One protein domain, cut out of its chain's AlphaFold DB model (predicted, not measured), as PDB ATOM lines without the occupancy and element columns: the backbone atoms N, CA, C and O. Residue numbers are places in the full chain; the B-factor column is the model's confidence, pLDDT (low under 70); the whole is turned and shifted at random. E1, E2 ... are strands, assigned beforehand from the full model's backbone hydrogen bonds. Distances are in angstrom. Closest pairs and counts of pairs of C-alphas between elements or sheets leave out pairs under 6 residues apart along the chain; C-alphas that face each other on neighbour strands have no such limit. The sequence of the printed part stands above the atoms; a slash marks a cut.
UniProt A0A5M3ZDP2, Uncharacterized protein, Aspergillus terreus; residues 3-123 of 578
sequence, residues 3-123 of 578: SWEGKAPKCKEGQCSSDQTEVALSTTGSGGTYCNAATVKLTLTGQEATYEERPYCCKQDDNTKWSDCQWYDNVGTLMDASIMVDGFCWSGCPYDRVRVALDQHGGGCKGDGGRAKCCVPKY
ATOM      1  N   SER A   3     113.809  78.511 101.839       82.06
ATOM      2  CA  SER A   3     114.473  78.169 100.578       82.06
ATOM      3  C   SER A   3     114.661  76.662 100.448       82.06
ATOM      4  O   SER A   3     114.653  75.920 101.426       82.06
ATOM      5  N   TRP A   4     114.794  76.205  99.207       83.06
ATOM      6  CA  TRP A   4     115.273  74.861  98.925       83.06
ATOM      7  C   TRP A   4     116.793  74.883  98.854       83.06
ATOM      8  O   TRP A   4     117.343  75.664  98.077       83.06
ATOM      9  N   GLU A   5     117.441  74.027  99.635       84.69
ATOM     10  CA  GLU A   5     118.899  73.938  99.673       84.69
ATOM     11  C   GLU A   5     119.405  72.836  98.738       84.69
ATOM     12  O   GLU A   5     118.753  71.810  98.540       84.69
ATOM     13  N   GLY A   6     120.585  73.051  98.154       72.81
ATOM     14  CA  GLY A   6     121.147  72.178  97.120       72.81
ATOM     15  C   GLY A   6     120.684  72.561  95.708       72.81
ATOM     16  O   GLY A   6     119.516  72.868  95.456       72.81
ATOM     17  N   LYS A   7     121.621  72.580  94.753       78.31
ATOM     18  CA  LYS A   7     121.336  72.983  93.369       78.31
ATOM     19  C   LYS A   7     120.956  71.769  92.536       78.31
ATOM     20  O   LYS A   7     121.800  70.924  92.259       78.31
ATOM     21  N   ALA A   8     119.715  71.728  92.052       72.44
ATOM     22  CA  ALA A   8     119.333  70.739  91.049       72.44
ATOM     23  C   ALA A   8     120.271  70.832  89.819       72.44
ATOM     24  O   ALA A   8     120.585  71.945  89.383       72.44
ATOM     25  N   PRO A   9     120.741  69.698  89.267       75.75
ATOM     26  CA  PRO A   9     120.347  68.330  89.616       75.75
ATOM     27  C   PRO A   9     121.180  67.658  90.735       75.75
ATOM     28  O   PRO A   9     120.852  66.549  91.139       75.75
ATOM     29  N   LYS A  10     122.234  68.292  91.271       82.25
ATOM     30  CA  LYS A  10     123.058  67.761  92.381       82.25
ATOM     31  C   LYS A  10     122.471  68.150  93.741       82.25
ATOM     32  O   LYS A  10     122.846  69.157  94.342       82.25
ATOM     33  N   CYS A  11     121.522  67.361  94.222       82.38
ATOM     34  CA  CYS A  11     120.726  67.708  95.398       82.38
ATOM     35  C   CYS A  11     121.391  67.322  96.726       82.38
ATOM     36  O   CYS A  11     121.126  67.969  97.736       82.38
ATOM     37  N   LYS A  12     122.322  66.356  96.724       77.50
ATOM     38  CA  LYS A  12     123.025  65.887  97.939       77.50
ATOM     39  C   LYS A  12     123.870  66.934  98.671       77.50
ATOM     40  O   LYS A  12     124.255  66.705  99.813       77.50
ATOM     41  N   GLU A  13     124.204  68.045  98.023       74.88
ATOM     42  CA  GLU A  13     125.087  69.075  98.585       74.88
ATOM     43  C   GLU A  13     124.331  70.102  99.458       74.88
ATOM     44  O   GLU A  13     124.959  70.962 100.072       74.88
ATOM     45  N   GLY A  14     122.995  70.035  99.522       76.44
ATOM     46  CA  GLY A  14     122.163  70.950 100.307       76.44
ATOM     47  C   GLY A  14     121.939  70.489 101.747       76.44
ATOM     48  O   GLY A  14     121.509  69.362 101.975       76.44
ATOM     49  N   GLN A  15     122.165  71.374 102.719       83.75
ATOM     50  CA  GLN A  15     121.790  71.171 104.123       83.75
ATOM     51  C   GLN A  15     121.173  72.452 104.680       83.75
ATOM     52  O   GLN A  15     121.601  73.550 104.325       83.75
ATOM     53  N   CYS A  16     120.181  72.319 105.564       85.94
ATOM     54  CA  CYS A  16     119.620  73.476 106.253       85.94
ATOM     55  C   CYS A  16     120.672  74.138 107.148       85.94
ATOM     56  O   CYS A  16     121.455  73.458 107.814       85.94
ATOM     57  N   SER A  17     120.660  75.472 107.195       85.06
ATOM     58  CA  SER A  17     121.486  76.220 108.146       85.06
ATOM     59  C   SER A  17     121.075  75.898 109.587       85.06
ATOM     60  O   SER A  17     119.939  75.499 109.839       85.06
ATOM     61  N   SER A  18     121.980  76.087 110.550       81.75
ATOM     62  CA  SER A  18     121.743  75.736 111.962       81.75
ATOM     63  C   SER A  18     120.572  76.482 112.619       81.75
ATOM     64  O   SER A  18     120.068  76.039 113.647       81.75
ATOM     65  N   ASP A  19     120.130  77.596 112.035       82.75
ATOM     66  CA  ASP A  19     118.984  78.406 112.457       82.75
ATOM     67  C   ASP A  19     117.698  78.126 111.650       82.75
ATOM     68  O   ASP A  19     116.699  78.836 111.788       82.75
ATOM     69  N   GLN A  20     117.702  77.096 110.800       83.62
ATOM     70  CA  GLN A  20     116.567  76.654 109.992       83.62
ATOM     71  C   GLN A  20     116.185  75.210 110.327       83.62
ATOM     72  O   GLN A  20     117.008  74.391 110.723       83.62
ATOM     73  N   THR A  21     114.911  74.878 110.137       85.25
ATOM     74  CA  THR A  21     114.401  73.511 110.273       85.25
ATOM     75  C   THR A  21     114.077  72.941 108.900       85.25
ATOM     76  O   THR A  21     113.508  73.639 108.057       85.25
ATOM     77  N   GLU A  22     114.408  71.669 108.690       89.69
ATOM     78  CA  GLU A  22     113.958  70.908 107.527       89.69
ATOM     79  C   GLU A  22     112.453  70.634 107.637       89.69
ATOM     80  O   GLU A  22     111.976  70.039 108.603       89.69
ATOM     81  N   VAL A  23     111.694  71.099 106.648       86.69
ATOM     82  CA  VAL A  23     110.231  70.956 106.588       86.69
ATOM     83  C   VAL A  23     109.826  69.814 105.652       86.69
ATOM     84  O   VAL A  23     108.818  69.138 105.875       86.69
ATOM     85  N   ALA A  24     110.604  69.594 104.595       88.25
ATOM     86  CA  ALA A  24     110.384  68.537 103.619       88.25
ATOM     87  C   ALA A  24     111.710  68.104 102.993       88.25
ATOM     88  O   ALA A  24     112.617  68.920 102.858       88.25
ATOM     89  N   LEU A  25     111.772  66.857 102.540       89.00
ATOM     90  CA  LEU A  25     112.885  66.287 101.788       89.00
ATOM     91  C   LEU A  25     112.299  65.677 100.510       89.00
ATOM     92  O   LEU A  25     111.341  64.917 100.602       89.00
ATOM     93  N   SER A  26     112.757  66.086  99.326       88.38
ATOM     94  CA  SER A  26     112.093  65.711  98.067       88.38
ATOM     95  C   SER A  26     113.065  65.530  96.903       88.38
ATOM     96  O   SER A  26     114.020  66.295  96.765       88.38
ATOM     97  N   THR A  27     112.760  64.577  96.016       86.81
ATOM     98  CA  THR A  27     113.485  64.327  94.757       86.81
ATOM     99  C   THR A  27     113.200  65.363  93.660       86.81
ATOM    100  O   THR A  27     113.989  65.510  92.724       86.81
ATOM    101  N   THR A  28     112.097  66.113  93.776       84.19
ATOM    102  CA  THR A  28     111.641  67.079  92.756       84.19
ATOM    103  C   THR A  28     111.373  68.498  93.279       84.19
ATOM    104  O   THR A  28     110.978  69.405  92.537       84.19
ATOM    105  N   GLY A  29     111.616  68.747  94.566       83.81
ATOM    106  CA  GLY A  29     111.405  70.050  95.193       83.81
ATOM    107  C   GLY A  29     109.939  70.492  95.138       83.81
ATOM    108  O   GLY A  29     109.058  69.816  95.657       83.81
ATOM    109  N   SER A  30     109.666  71.635  94.501       75.00
ATOM    110  CA  SER A  30     108.304  72.150  94.279       75.00
ATOM    111  C   SER A  30     107.618  71.599  93.019       75.00
ATOM    112  O   SER A  30     106.533  72.070  92.686       75.00
ATOM    113  N   GLY A  31     108.239  70.646  92.310       70.00
ATOM    114  CA  GLY A  31     107.689  69.994  91.110       70.00
ATOM    115  C   GLY A  31     108.205  70.522  89.765       70.00
ATOM    116  O   GLY A  31     107.737  70.073  88.730       70.00
ATOM    117  N   GLY A  32     109.154  71.466  89.757       66.88
ATOM    118  CA  GLY A  32     109.732  72.039  88.526       66.88
ATOM    119  C   GLY A  32     111.197  71.671  88.267       66.88
ATOM    120  O   GLY A  32     111.826  72.245  87.384       66.88
ATOM    121  N   THR A  33     111.784  70.786  89.073       75.31
ATOM    122  CA  THR A  33     113.219  70.456  89.034       75.31
ATOM    123  C   THR A  33     113.433  68.993  89.388       75.31
ATOM    124  O   THR A  33     112.688  68.490  90.216       75.31
ATOM    125  N   TYR A  34     114.477  68.355  88.854       82.06
ATOM    126  CA  TYR A  34     114.786  66.941  89.101       82.06
ATOM    127  C   TYR A  34     116.172  66.773  89.716       82.06
ATOM    128  O   TYR A  34     117.133  67.406  89.267       82.06
ATOM    129  N   CYS A  35     116.272  65.924  90.734       85.19
ATOM    130  CA  CYS A  35     117.534  65.518  91.335       85.19
ATOM    131  C   CYS A  35     118.149  64.313  90.602       85.19
ATOM    132  O   CYS A  35     117.445  63.508  89.994       85.19
ATOM    133  N   ASN A  36     119.475  64.183  90.658       84.56
ATOM    134  CA  ASN A  36     120.206  63.076  90.047       84.56
ATOM    135  C   ASN A  36     119.803  61.727  90.655       84.56
ATOM    136  O   ASN A  36     119.461  61.637  91.835       84.56
ATOM    137  N   ALA A  37     119.930  60.655  89.872       81.75
ATOM    138  CA  ALA A  37     119.876  59.303  90.410       81.75
ATOM    139  C   ALA A  37     121.103  59.058  91.309       81.75
ATOM    140  O   ALA A  37     122.247  59.172  90.874       81.75
ATOM    141  N   ALA A  38     120.860  58.717  92.571       79.44
ATOM    142  CA  ALA A  38     121.870  58.332  93.543       79.44
ATOM    143  C   ALA A  38     122.429  56.927  93.269       79.44
ATOM    144  O   ALA A  38     123.619  56.696  93.477       79.44
ATOM    145  N   THR A  39     121.590  55.994  92.808       77.88
ATOM    146  CA  THR A  39     122.010  54.681  92.298       77.88
ATOM    147  C   THR A  39     121.102  54.258  91.151       77.88
ATOM    148  O   THR A  39     119.921  54.588  91.160       77.88
ATOM    149  N   VAL A  40     121.642  53.520  90.178       77.19
ATOM    150  CA  VAL A  40     120.866  52.896  89.096       77.19
ATOM    151  C   VAL A  40     121.248  51.424  89.026       77.19
ATOM    152  O   VAL A  40     122.430  51.089  88.927       77.19
ATOM    153  N   LYS A  41     120.255  50.539  89.082       76.19
ATOM    154  CA  LYS A  41     120.395  49.093  88.921       76.19
ATOM    155  C   LYS A  41     119.561  48.641  87.731       76.19
ATOM    156  O   LYS A  41     118.359  48.878  87.668       76.19
ATOM    157  N   LEU A  42     120.202  47.956  86.791       65.38
ATOM    158  CA  LEU A  42     119.501  47.244  85.728       65.38
ATOM    159  C   LEU A  42     119.062  45.878  86.259       65.38
ATOM    160  O   LEU A  42     119.893  45.082  86.694       65.38
ATOM    161  N   THR A  43     117.761  45.618  86.223       68.44
ATOM    162  CA  THR A  43     117.152  44.335  86.585       68.44
ATOM    163  C   THR A  43     116.536  43.685  85.345       68.44
ATOM    164  O   THR A  43     116.280  44.352  84.342       68.44
ATOM    165  N   LEU A  44     116.269  42.377  85.403       52.22
ATOM    166  CA  LEU A  44     115.585  41.639  84.327       52.22
ATOM    167  C   LEU A  44     114.163  42.162  84.038       52.22
ATOM    168  O   LEU A  44     113.628  41.891  82.968       52.22
ATOM    169  N   THR A  45     113.566  42.911  84.969       51.56
ATOM    170  CA  THR A  45     112.203  43.456  84.892       51.56
ATOM    171  C   THR A  45     112.154  44.973  84.673       51.56
ATOM    172  O   THR A  45     111.064  45.536  84.642       51.56
ATOM    173  N   GLY A  46     113.300  45.652  84.521       61.19
ATOM    174  CA  GLY A  46     113.366  47.103  84.307       61.19
ATOM    175  C   GLY A  46     114.567  47.784  84.971       61.19
ATOM    176  O   GLY A  46     115.500  47.132  85.440       61.19
ATOM    177  N   GLN A  47     114.556  49.116  85.013       65.44
ATOM    178  CA  GLN A  47     115.569  49.918  85.707       65.44
ATOM    179  C   GLN A  47     115.044  50.339  87.084       65.44
ATOM    180  O   GLN A  47     113.994  50.966  87.177       65.44
ATOM    181  N   GLU A  48     115.782  50.018  88.146       70.00
ATOM    182  CA  GLU A  48     115.539  50.543  89.491       70.00
ATOM    183  C   GLU A  48     116.520  51.682  89.762       70.00
ATOM    184  O   GLU A  48     117.736  51.486  89.696       70.00
ATOM    185  N   ALA A  49     116.013  52.870  90.080       74.88
ATOM    186  CA  ALA A  49     116.837  54.010  90.456       74.88
ATOM    187  C   ALA A  49     116.429  54.539  91.833       74.88
ATOM    188  O   ALA A  49     115.244  54.654  92.138       74.88
ATOM    189  N   THR A  50     117.414  54.878  92.662       81.69
ATOM    190  CA  THR A  50     117.195  55.752  93.821       81.69
ATOM    191  C   THR A  50     117.644  57.152  93.452       81.69
ATOM    192  O   THR A  50     118.595  57.303  92.688       81.69
ATOM    193  N   TYR A  51     116.989  58.176  93.989       84.81
ATOM    194  CA  TYR A  51     117.249  59.572  93.636       84.81
ATOM    195  C   TYR A  51     117.839  60.329  94.819       84.81
ATOM    196  O   TYR A  51     117.628  59.974  95.976       84.81
ATOM    197  N   GLU A  52     118.635  61.348  94.519       88.19
ATOM    198  CA  GLU A  52     119.032  62.332  95.515       88.19
ATOM    199  C   GLU A  52     117.815  63.156  95.941       88.19
ATOM    200  O   GLU A  52     116.901  63.391  95.151       88.19
ATOM    201  N   GLU A  53     117.820  63.629  97.181       86.81
ATOM    202  CA  GLU A  53     116.760  64.473  97.717       86.81
ATOM    203  C   GLU A  53     117.353  65.808  98.164       86.81
ATOM    204  O   GLU A  53     118.507  65.880  98.589       86.81
ATOM    205  N   ARG A  54     116.566  66.875  98.043       86.88
ATOM    206  CA  ARG A  54     116.909  68.222  98.517       86.88
ATOM    207  C   ARG A  54     116.017  68.598  99.694       86.88
ATOM    208  O   ARG A  54     114.819  68.315  99.620       86.88
ATOM    209  N   PRO A  55     116.545  69.240 100.745       89.62
ATOM    210  CA  PRO A  55     115.731  69.705 101.856       89.62
ATOM    211  C   PRO A  55     115.101  71.077 101.565       89.62
ATOM    212  O   PRO A  55     115.717  71.972 100.979       89.62
ATOM    213  N   TYR A  56     113.851  71.253 101.989       88.81
ATOM    214  CA  TYR A  56     113.184  72.548 102.095       88.81
ATOM    215  C   TYR A  56     113.375  73.082 103.509       88.81
ATOM    216  O   TYR A  56     112.849  72.517 104.471       88.81
ATOM    217  N   CYS A  57     114.120  74.174 103.627       87.81
ATOM    218  CA  CYS A  57     114.554  74.732 104.895       87.81
ATOM    219  C   CYS A  57     113.769  76.004 105.206       87.81
ATOM    220  O   CYS A  57     113.605  76.890 104.362       87.81
ATOM    221  N   CYS A  58     113.269  76.115 106.434       84.50
ATOM    222  CA  CYS A  58     112.482  77.262 106.872       84.50
ATOM    223  C   CYS A  58     112.874  77.687 108.289       84.50
ATOM    224  O   CYS A  58     113.016  76.846 109.177       84.50
ATOM    225  N   LYS A  59     113.014  79.000 108.513       80.44
ATOM    226  CA  LYS A  59     113.090  79.560 109.870       80.44
ATOM    227  C   LYS A  59     111.705  79.499 110.514       80.44
ATOM    228  O   LYS A  59     110.752  80.075 109.988       80.44
ATOM    229  N   GLN A  60     111.600  78.787 111.630       70.50
ATOM    230  CA  GLN A  60     110.341  78.540 112.337       70.50
ATOM    231  C   GLN A  60     110.030  79.671 113.336       70.50
ATOM    232  O   GLN A  60     109.823  79.412 114.520       70.50
ATOM    233  N   ASP A  61     110.022  80.919 112.857       71.00
ATOM    234  CA  ASP A  61     109.632  82.094 113.646       71.00
ATOM    235  C   ASP A  61     108.103  82.120 113.857       71.00
ATOM    236  O   ASP A  61     107.361  81.473 113.111       71.00
ATOM    237  N   ASP A  62     107.607  82.889 114.835       59.06
ATOM    238  CA  ASP A  62     106.183  82.900 115.240       59.06
ATOM    239  C   ASP A  62     105.190  83.154 114.087       59.06
ATOM    240  O   ASP A  62     104.054  82.691 114.147       59.06
ATOM    241  N   ASN A  63     105.629  83.821 113.012       58.19
ATOM    242  CA  ASN A  63     104.805  84.165 111.846       58.19
ATOM    243  C   ASN A  63     105.061  83.294 110.596       58.19
ATOM    244  O   ASN A  63     104.415  83.506 109.570       58.19
ATOM    245  N   THR A  64     106.001  82.343 110.636       64.06
ATOM    246  CA  THR A  64     106.368  81.479 109.489       64.06
ATOM    247  C   THR A  64     106.471  80.002 109.867       64.06
ATOM    248  O   THR A  64     107.174  79.231 109.211       64.06
ATOM    249  N   LYS A  65     105.776  79.594 110.934       77.50
ATOM    250  CA  LYS A  65     105.860  78.238 111.471       77.50
ATOM    251  C   LYS A  65     104.977  77.257 110.696       77.50
ATOM    252  O   LYS A  65     103.772  77.465 110.548       77.50
ATOM    253  N   TRP A  66     105.570  76.145 110.274       82.50
ATOM    254  CA  TRP A  66     104.854  74.991 109.731       82.50
ATOM    255  C   TRP A  66     104.615  73.969 110.841       82.50
ATOM    256  O   TRP A  66     105.473  73.730 111.690       82.50
ATOM    257  N   SER A  67     103.440  73.357 110.845       81.31
ATOM    258  CA  SER A  67     103.085  72.281 111.768       81.31
ATOM    259  C   SER A  67     102.399  71.153 111.018       81.31
ATOM    260  O   SER A  67     101.879  71.375 109.929       81.31
ATOM    261  N   ASP A  68     102.433  69.948 111.587       85.69
ATOM    262  CA  ASP A  68     101.751  68.771 111.043       85.69
ATOM    263  C   ASP A  68     102.006  68.582 109.531       85.69
ATOM    264  O   ASP A  68     101.139  68.753 108.677       85.69
ATOM    265  N   CYS A  69     103.262  68.315 109.178       88.00
ATOM    266  CA  CYS A  69     103.677  68.115 107.796       88.00
ATOM    267  C   CYS A  69     103.599  66.630 107.414       88.00
ATOM    268  O   CYS A  69     104.457  65.839 107.818       88.00
ATOM    269  N   GLN A  70     102.643  66.253 106.567       92.00
ATOM    270  CA  GLN A  70     102.407  64.866 106.139       92.00
ATOM    271  C   GLN A  70     102.555  64.706 104.624       92.00
ATOM    272  O   GLN A  70     102.465  65.679 103.879       92.00
ATOM    273  N   TRP A  71     102.862  63.488 104.180       90.62
ATOM    274  CA  TRP A  71     102.856  63.137 102.760       90.62
ATOM    275  C   TRP A  71     101.475  62.620 102.378       90.62
ATOM    276  O   TRP A  71     100.924  61.793 103.097       90.62
ATOM    277  N   TYR A  72     100.967  63.087 101.245       86.94
ATOM    278  CA  TYR A  72      99.716  62.639 100.653       86.94
ATOM    279  C   TYR A  72      99.975  62.209  99.220       86.94
ATOM    280  O   TYR A  72     100.643  62.912  98.466       86.94
ATOM    281  N   ASP A  73      99.450  61.051  98.863       85.12
ATOM    282  CA  ASP A  73      99.537  60.448  97.536       85.12
ATOM    283  C   ASP A  73      98.151  60.227  96.924       85.12
ATOM    284  O   ASP A  73      98.050  59.642  95.852       85.12
ATOM    285  N   ASN A  74      97.091  60.699  97.586       76.94
ATOM    286  CA  ASN A  74      95.697  60.383  97.284       76.94
ATOM    287  C   ASN A  74      94.776  61.610  97.154       76.94
ATOM    288  O   ASN A  74      93.555  61.461  97.133       76.94
ATOM    289  N   VAL A  75      95.333  62.824  97.096       72.56
ATOM    290  CA  VAL A  75      94.552  64.068  97.019       72.56
ATOM    291  C   VAL A  75      94.722  64.736  95.653       72.56
ATOM    292  O   VAL A  75      95.802  65.220  95.332       72.56
ATOM    293  N   GLY A  76      93.656  64.787  94.852       67.06
ATOM    294  CA  GLY A  76      93.609  65.397  93.517       67.06
ATOM    295  C   GLY A  76      92.572  64.706  92.621       67.06
ATOM    296  O   GLY A  76      91.981  63.715  93.040       67.06
ATOM    297  N   THR A  77      92.343  65.220  91.409       56.00
ATOM    298  CA  THR A  77      91.393  64.643  90.432       56.00
ATOM    299  C   THR A  77      92.055  64.355  89.088       56.00
ATOM    300  O   THR A  77      92.867  65.148  88.605       56.00
ATOM    301  N   LEU A  78      91.675  63.230  88.470       56.94
ATOM    302  CA  LEU A  78      92.013  62.883  87.085       56.94
ATOM    303  C   LEU A  78      91.380  63.887  86.126       56.94
ATOM    304  O   LEU A  78      90.191  64.173  86.237       56.94
ATOM    305  N   MET A  79      92.150  64.348  85.142       50.00
ATOM    306  CA  MET A  79      91.581  64.914  83.913       50.00
ATOM    307  C   MET A  79      91.641  63.926  82.739       50.00
ATOM    308  O   MET A  79      90.964  64.146  81.743       50.00
ATOM    309  N   ASP A  80      92.408  62.834  82.858       50.50
ATOM    310  CA  ASP A  80      92.538  61.812  81.819       50.50
ATOM    311  C   ASP A  80      92.895  60.450  82.443       50.50
ATOM    312  O   ASP A  80      93.846  60.344  83.216       50.50
ATOM    313  N   ALA A  81      92.130  59.402  82.135       50.94
ATOM    314  CA  ALA A  81      92.392  58.040  82.607       50.94
ATOM    315  C   ALA A  81      93.526  57.343  81.827       50.94
ATOM    316  O   ALA A  81      94.073  56.349  82.304       50.94
ATOM    317  N   SER A  82      93.906  57.857  80.651       52.44
ATOM    318  CA  SER A  82      94.932  57.269  79.780       52.44
ATOM    319  C   SER A  82      96.361  57.388  80.333       52.44
ATOM    320  O   SER A  82      97.240  56.625  79.936       52.44
ATOM    321  N   ILE A  83      96.587  58.297  81.288       54.16
ATOM    322  CA  ILE A  83      97.890  58.557  81.928       54.16
ATOM    323  C   ILE A  83      98.106  57.768  83.232       54.16
ATOM    324  O   ILE A  83      99.153  57.896  83.870       54.16
ATOM    325  N   MET A  84      97.136  56.950  83.657       59.16
ATOM    326  CA  MET A  84      97.247  56.175  84.894       59.16
ATOM    327  C   MET A  84      98.041  54.883  84.706       59.16
ATOM    328  O   MET A  84      97.649  53.987  83.961       59.16
ATOM    329  N   VAL A  85      99.109  54.746  85.490       65.44
ATOM    330  CA  VAL A  85      99.814  53.478  85.711       65.44
ATOM    331  C   VAL A  85      99.560  52.973  87.131       65.44
ATOM    332  O   VAL A  85      99.281  53.755  88.040       65.44
ATOM    333  N   ASP A  86      99.665  51.662  87.338       65.94
ATOM    334  CA  ASP A  86      99.487  51.056  88.660       65.94
ATOM    335  C   ASP A  86     100.556  51.555  89.653       65.94
ATOM    336  O   ASP A  86     101.751  51.266  89.500       65.94
ATOM    337  N   GLY A  87     100.123  52.327  90.657       70.56
ATOM    338  CA  GLY A  87     100.983  53.085  91.578       70.56
ATOM    339  C   GLY A  87     101.086  54.594  91.300       70.56
ATOM    340  O   GLY A  87     102.000  55.235  91.811       70.56
ATOM    341  N   PHE A  88     100.200  55.180  90.488       78.06
ATOM    342  CA  PHE A  88     100.141  56.632  90.272       78.06
ATOM    343  C   PHE A  88      99.798  57.395  91.566       78.06
ATOM    344  O   PHE A  88      98.801  57.089  92.220       78.06
ATOM    345  N   CYS A  89     100.594  58.416  91.901       82.06
ATOM    346  CA  CYS A  89     100.373  59.272  93.071       82.06
ATOM    347  C   CYS A  89      99.764  60.626  92.714       82.06
ATOM    348  O   CYS A  89     100.179  61.292  91.763       82.06
ATOM    349  N   TRP A  90      98.854  61.071  93.573       79.44
ATOM    350  CA  TRP A  90      98.182  62.356  93.508       79.44
ATOM    351  C   TRP A  90      98.988  63.480  94.171       79.44
ATOM    352  O   TRP A  90      99.436  63.369  95.312       79.44
ATOM    353  N   SER A  91      99.096  64.599  93.452       81.94
ATOM    354  CA  SER A  91      99.984  65.733  93.755       81.94
ATOM    355  C   SER A  91      99.351  66.859  94.591       81.94
ATOM    356  O   SER A  91      99.906  67.963  94.663       81.94
ATOM    357  N   GLY A  92      98.166  66.656  95.163       79.38
ATOM    358  CA  GLY A  92      97.408  67.670  95.908       79.38
ATOM    359  C   GLY A  92      97.548  67.563  97.427       79.38
ATOM    360  O   GLY A  92      98.160  66.642  97.956       79.38
ATOM    361  N   CYS A  93      96.966  68.530  98.139       78.44
ATOM    362  CA  CYS A  93      96.974  68.590  99.601       78.44
ATOM    363  C   CYS A  93      95.565  68.700 100.181       78.44
ATOM    364  O   CYS A  93      94.702  69.323  99.555       78.44
ATOM    365  N   PRO A  94      95.320  68.150 101.387       72.31
ATOM    366  CA  PRO A  94      94.115  68.460 102.147       72.31
ATOM    367  C   PRO A  94      93.981  69.966 102.398       72.31
ATOM    368  O   PRO A  94      94.969  70.692 102.460       72.31
ATOM    369  N   TYR A  95      92.744  70.429 102.553       60.38
ATOM    370  CA  TYR A  95      92.391  71.853 102.548       60.38
ATOM    371  C   TYR A  95      92.975  72.671 103.715       60.38
ATOM    372  O   TYR A  95      93.133  73.881 103.590       60.38
ATOM    373  N   ASP A  96      93.280  72.036 104.849       66.88
ATOM    374  CA  ASP A  96      93.887  72.665 106.028       66.88
ATOM    375  C   ASP A  96      95.412  72.808 105.896       66.88
ATOM    376  O   ASP A  96      96.086  73.290 106.811       66.88
ATOM    377  N   ARG A  97      95.972  72.379 104.758       79.69
ATOM    378  CA  ARG A  97      97.408  72.260 104.537       79.69
ATOM    379  C   ARG A  97      97.836  72.912 103.234       79.69
ATOM    380  O   ARG A  97      97.167  72.853 102.209       79.69
ATOM    381  N   VAL A  98      99.031  73.480 103.262       82.31
ATOM    382  CA  VAL A  98      99.706  74.051 102.101       82.31
ATOM    383  C   VAL A  98     100.692  73.031 101.550       82.31
ATOM    384  O   VAL A  98     101.451  72.420 102.309       82.31
ATOM    385  N   ARG A  99     100.709  72.872 100.222       85.75
ATOM    386  CA  ARG A  99     101.718  72.064  99.533       85.75
ATOM    387  C   ARG A  99     103.076  72.746  99.610       85.75
ATOM    388  O   ARG A  99     103.281  73.782  98.986       85.75
ATOM    389  N   VAL A 100     104.003  72.138 100.339       86.88
ATOM    390  CA  VAL A 100     105.377  72.638 100.490       86.88
ATOM    391  C   VAL A 100     106.375  71.880  99.617       86.88
ATOM    392  O   VAL A 100     107.419  72.432  99.285       86.88
ATOM    393  N   ALA A 101     106.054  70.648  99.204       88.50
ATOM    394  CA  ALA A 101     106.883  69.854  98.300       88.50
ATOM    395  C   ALA A 101     106.059  68.907  97.421       88.50
ATOM    396  O   ALA A 101     104.942  68.533  97.776       88.50
ATOM    397  N   LEU A 102     106.653  68.491  96.305       88.69
ATOM    398  CA  LEU A 102     106.214  67.405  95.433       88.69
ATOM    399  C   LEU A 102     107.349  66.411  95.269       88.69
ATOM    400  O   LEU A 102     108.490  66.840  95.121       88.69
ATOM    401  N   ASP A 103     107.050  65.121  95.265       87.38
ATOM    402  CA  ASP A 103     108.032  64.045  95.158       87.38
ATOM    403  C   ASP A 103     107.532  62.973  94.182       87.38
ATOM    404  O   ASP A 103     106.622  62.208  94.500       87.38
ATOM    405  N   GLN A 104     108.096  62.974  92.971       85.75
ATOM    406  CA  GLN A 104     107.692  62.068  91.885       85.75
ATOM    407  C   GLN A 104     108.372  60.697  91.950       85.75
ATOM    408  O   GLN A 104     107.882  59.741  91.358       85.75
ATOM    409  N   HIS A 105     109.494  60.579  92.664       82.44
ATOM    410  CA  HIS A 105     110.280  59.343  92.702       82.44
ATOM    411  C   HIS A 105     110.331  58.676  94.083       82.44
ATOM    412  O   HIS A 105     110.851  57.567  94.210       82.44
ATOM    413  N   GLY A 106     109.801  59.319  95.125       78.38
ATOM    414  CA  GLY A 106     109.688  58.735  96.458       78.38
ATOM    415  C   GLY A 106     108.310  58.135  96.749       78.38
ATOM    416  O   GLY A 106     107.316  58.416  96.089       78.38
ATOM    417  N   GLY A 107     108.241  57.284  97.778       76.06
ATOM    418  CA  GLY A 107     106.970  56.754  98.296       76.06
ATOM    419  C   GLY A 107     106.274  55.697  97.438       76.06
ATOM    420  O   GLY A 107     105.143  55.348  97.748       76.06
ATOM    421  N   GLY A 108     106.931  55.168  96.402       78.25
ATOM    422  CA  GLY A 108     106.352  54.149  95.516       78.25
ATOM    423  C   GLY A 108     105.510  54.709  94.366       78.25
ATOM    424  O   GLY A 108     104.886  53.926  93.652       78.25
ATOM    425  N   CYS A 109     105.521  56.029  94.172       79.38
ATOM    426  CA  CYS A 109     104.851  56.700  93.065       79.38
ATOM    427  C   CYS A 109     105.421  56.264  91.710       79.38
ATOM    428  O   CYS A 109     106.639  56.171  91.540       79.38
ATOM    429  N   LYS A 110     104.537  55.983  90.750       75.19
ATOM    430  CA  LYS A 110     104.887  55.564  89.385       75.19
ATOM    431  C   LYS A 110     104.260  56.471  88.327       75.19
ATOM    432  O   LYS A 110     103.249  57.131  88.570       75.19
ATOM    433  N   GLY A 111     104.838  56.439  87.125       74.38
ATOM    434  CA  GLY A 111     104.434  57.298  86.009       74.38
ATOM    435  C   GLY A 111     104.835  58.752  86.252       74.38
ATOM    436  O   GLY A 111     105.838  59.007  86.913       74.38
ATOM    437  N   ASP A 112     104.024  59.689  85.757       71.31
ATOM    438  CA  ASP A 112     104.243  61.134  85.941       71.31
ATOM    439  C   ASP A 112     103.614  61.688  87.241       71.31
ATOM    440  O   ASP A 112     103.645  62.894  87.510       71.31
ATOM    441  N   GLY A 113     103.031  60.806  88.062       74.38
ATOM    442  CA  GLY A 113     102.433  61.149  89.350       74.38
ATOM    443  C   GLY A 113     103.480  61.454  90.423       74.38
ATOM    444  O   GLY A 113     104.614  60.984  90.366       74.38
ATOM    445  N   GLY A 114     103.101  62.228  91.439       84.75
ATOM    446  CA  GLY A 114     103.982  62.531  92.565       84.75
ATOM    447  C   GLY A 114     103.197  62.816  93.831       84.75
ATOM    448  O   GLY A 114     102.158  63.458  93.792       84.75
ATOM    449  N   ARG A 115     103.690  62.342  94.972       89.50
ATOM    450  CA  ARG A 115     103.072  62.643  96.267       89.50
ATOM    451  C   ARG A 115     103.402  64.073  96.689       89.50
ATOM    452  O   ARG A 115     104.475  64.597  96.383       89.50
ATOM    453  N   ALA A 116     102.504  64.707  97.425       89.94
ATOM    454  CA  ALA A 116     102.672  66.057  97.940       89.94
ATOM    455  C   ALA A 116     102.979  66.057  99.440       89.94
ATOM    456  O   ALA A 116     102.332  65.363 100.225       89.94
ATOM    457  N   LYS A 117     103.949  66.872  99.864       91.56
ATOM    458  CA  LYS A 117     104.148  67.190 101.281       91.56
ATOM    459  C   LYS A 117     103.263  68.375 101.630       91.56
ATOM    460  O   LYS A 117     103.417  69.451 101.047       91.56
ATOM    461  N   CYS A 118     102.381  68.189 102.600       88.94
ATOM    462  CA  CYS A 118     101.353  69.146 102.977       88.94
ATOM    463  C   CYS A 118     101.485  69.501 104.458       88.94
ATOM    464  O   CYS A 118     101.493  68.607 105.304       88.94
ATOM    465  N   CYS A 119     101.584  70.793 104.768       86.19
ATOM    466  CA  CYS A 119     101.797  71.310 106.123       86.19
ATOM    467  C   CYS A 119     100.706  72.295 106.539       86.19
ATOM    468  O   CYS A 119     100.282  73.117 105.731       86.19
ATOM    469  N   VAL A 120     100.322  72.289 107.814       84.50
ATOM    470  CA  VAL A 120      99.424  73.292 108.401       84.50
ATOM    471  C   VAL A 120     100.224  74.563 108.728       84.50
ATOM    472  O   VAL A 120     101.170  74.492 109.529       84.50
ATOM    473  N   PRO A 121      99.887  75.731 108.152       75.75
ATOM    474  CA  PRO A 121     100.517  76.994 108.522       75.75
ATOM    475  C   PRO A 121     100.018  77.449 109.900       75.75
ATOM    476  O   PRO A 121      98.814  77.575 110.127       75.75
ATOM    477  N   LYS A 122     100.927  77.732 110.836       69.81
ATOM    478  CA  LYS A 122     100.565  78.231 112.167       69.81
ATOM    479  C   LYS A 122     100.625  79.761 112.179       69.81
ATOM    480  O   LYS A 122     101.650  80.334 112.522       69.81
ATOM    481  N   TYR A 123      99.520  80.415 111.823       56.97
ATOM    482  CA  TYR A 123      99.341  81.855 112.038       56.97
ATOM    483  C   TYR A 123      98.711  82.097 113.417       56.97
ATOM    484  O   TYR A 123      97.586  81.672 113.683       56.97
TER     485      TYR A 123
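AT A GLANCE: This is residues 3 to 123 of the 578 residues of an uncharacterized protein of Aspergillus terreus (UniProt A0A5M3ZDP2). Little regular structure: loops surround a small sandwich, the sheets E5 E7 E6 and E1 E4 partly face to face, their planes 34 degrees apart. The hairpin E2 and E3 runs on into E4, and its tip, residues 42 to 47, sticks out. The printed part has 121 residues, no named helix and seven strands, E1 to E7, holding 46 residues: all strand, each sheet antiparallel. It is compact, radius of gyration of the C-alphas 15.4 A, spanning 51 by 33 by 19 A.

IN THESE COORDINATES: E1, residues 21 to 26, begins at C-alpha (114.401, 73.511, 110.273). E2 is 37 to 43, E3 46 to 51, E4 54 to 58, E5 65 to 72, 20.0 A long, and E6 98 to 103. E7, 115 to 122, 22.4 A, ends at C-alpha (100.565, 78.231, 112.167).

HOW THE PARTS SIT: Inner strand E7 pairs with E5, N 70 to O 118 2.9 A, and E6, N 100 to O 117 2.8 A. E1 pairs with E4, N 23 to O 56 2.8 A; E2 with E3, N 41 to O 48 2.8 A. The closest C-alphas of E1 and E6, Ser 26 and Asp 103, are 5.3 A apart.

THE WHOLE: The printed part has no cut. Links E5 to E6 and E6 to E7 are long. In the model 25 printed residues have pLDDT under 70, among them 76 to 86.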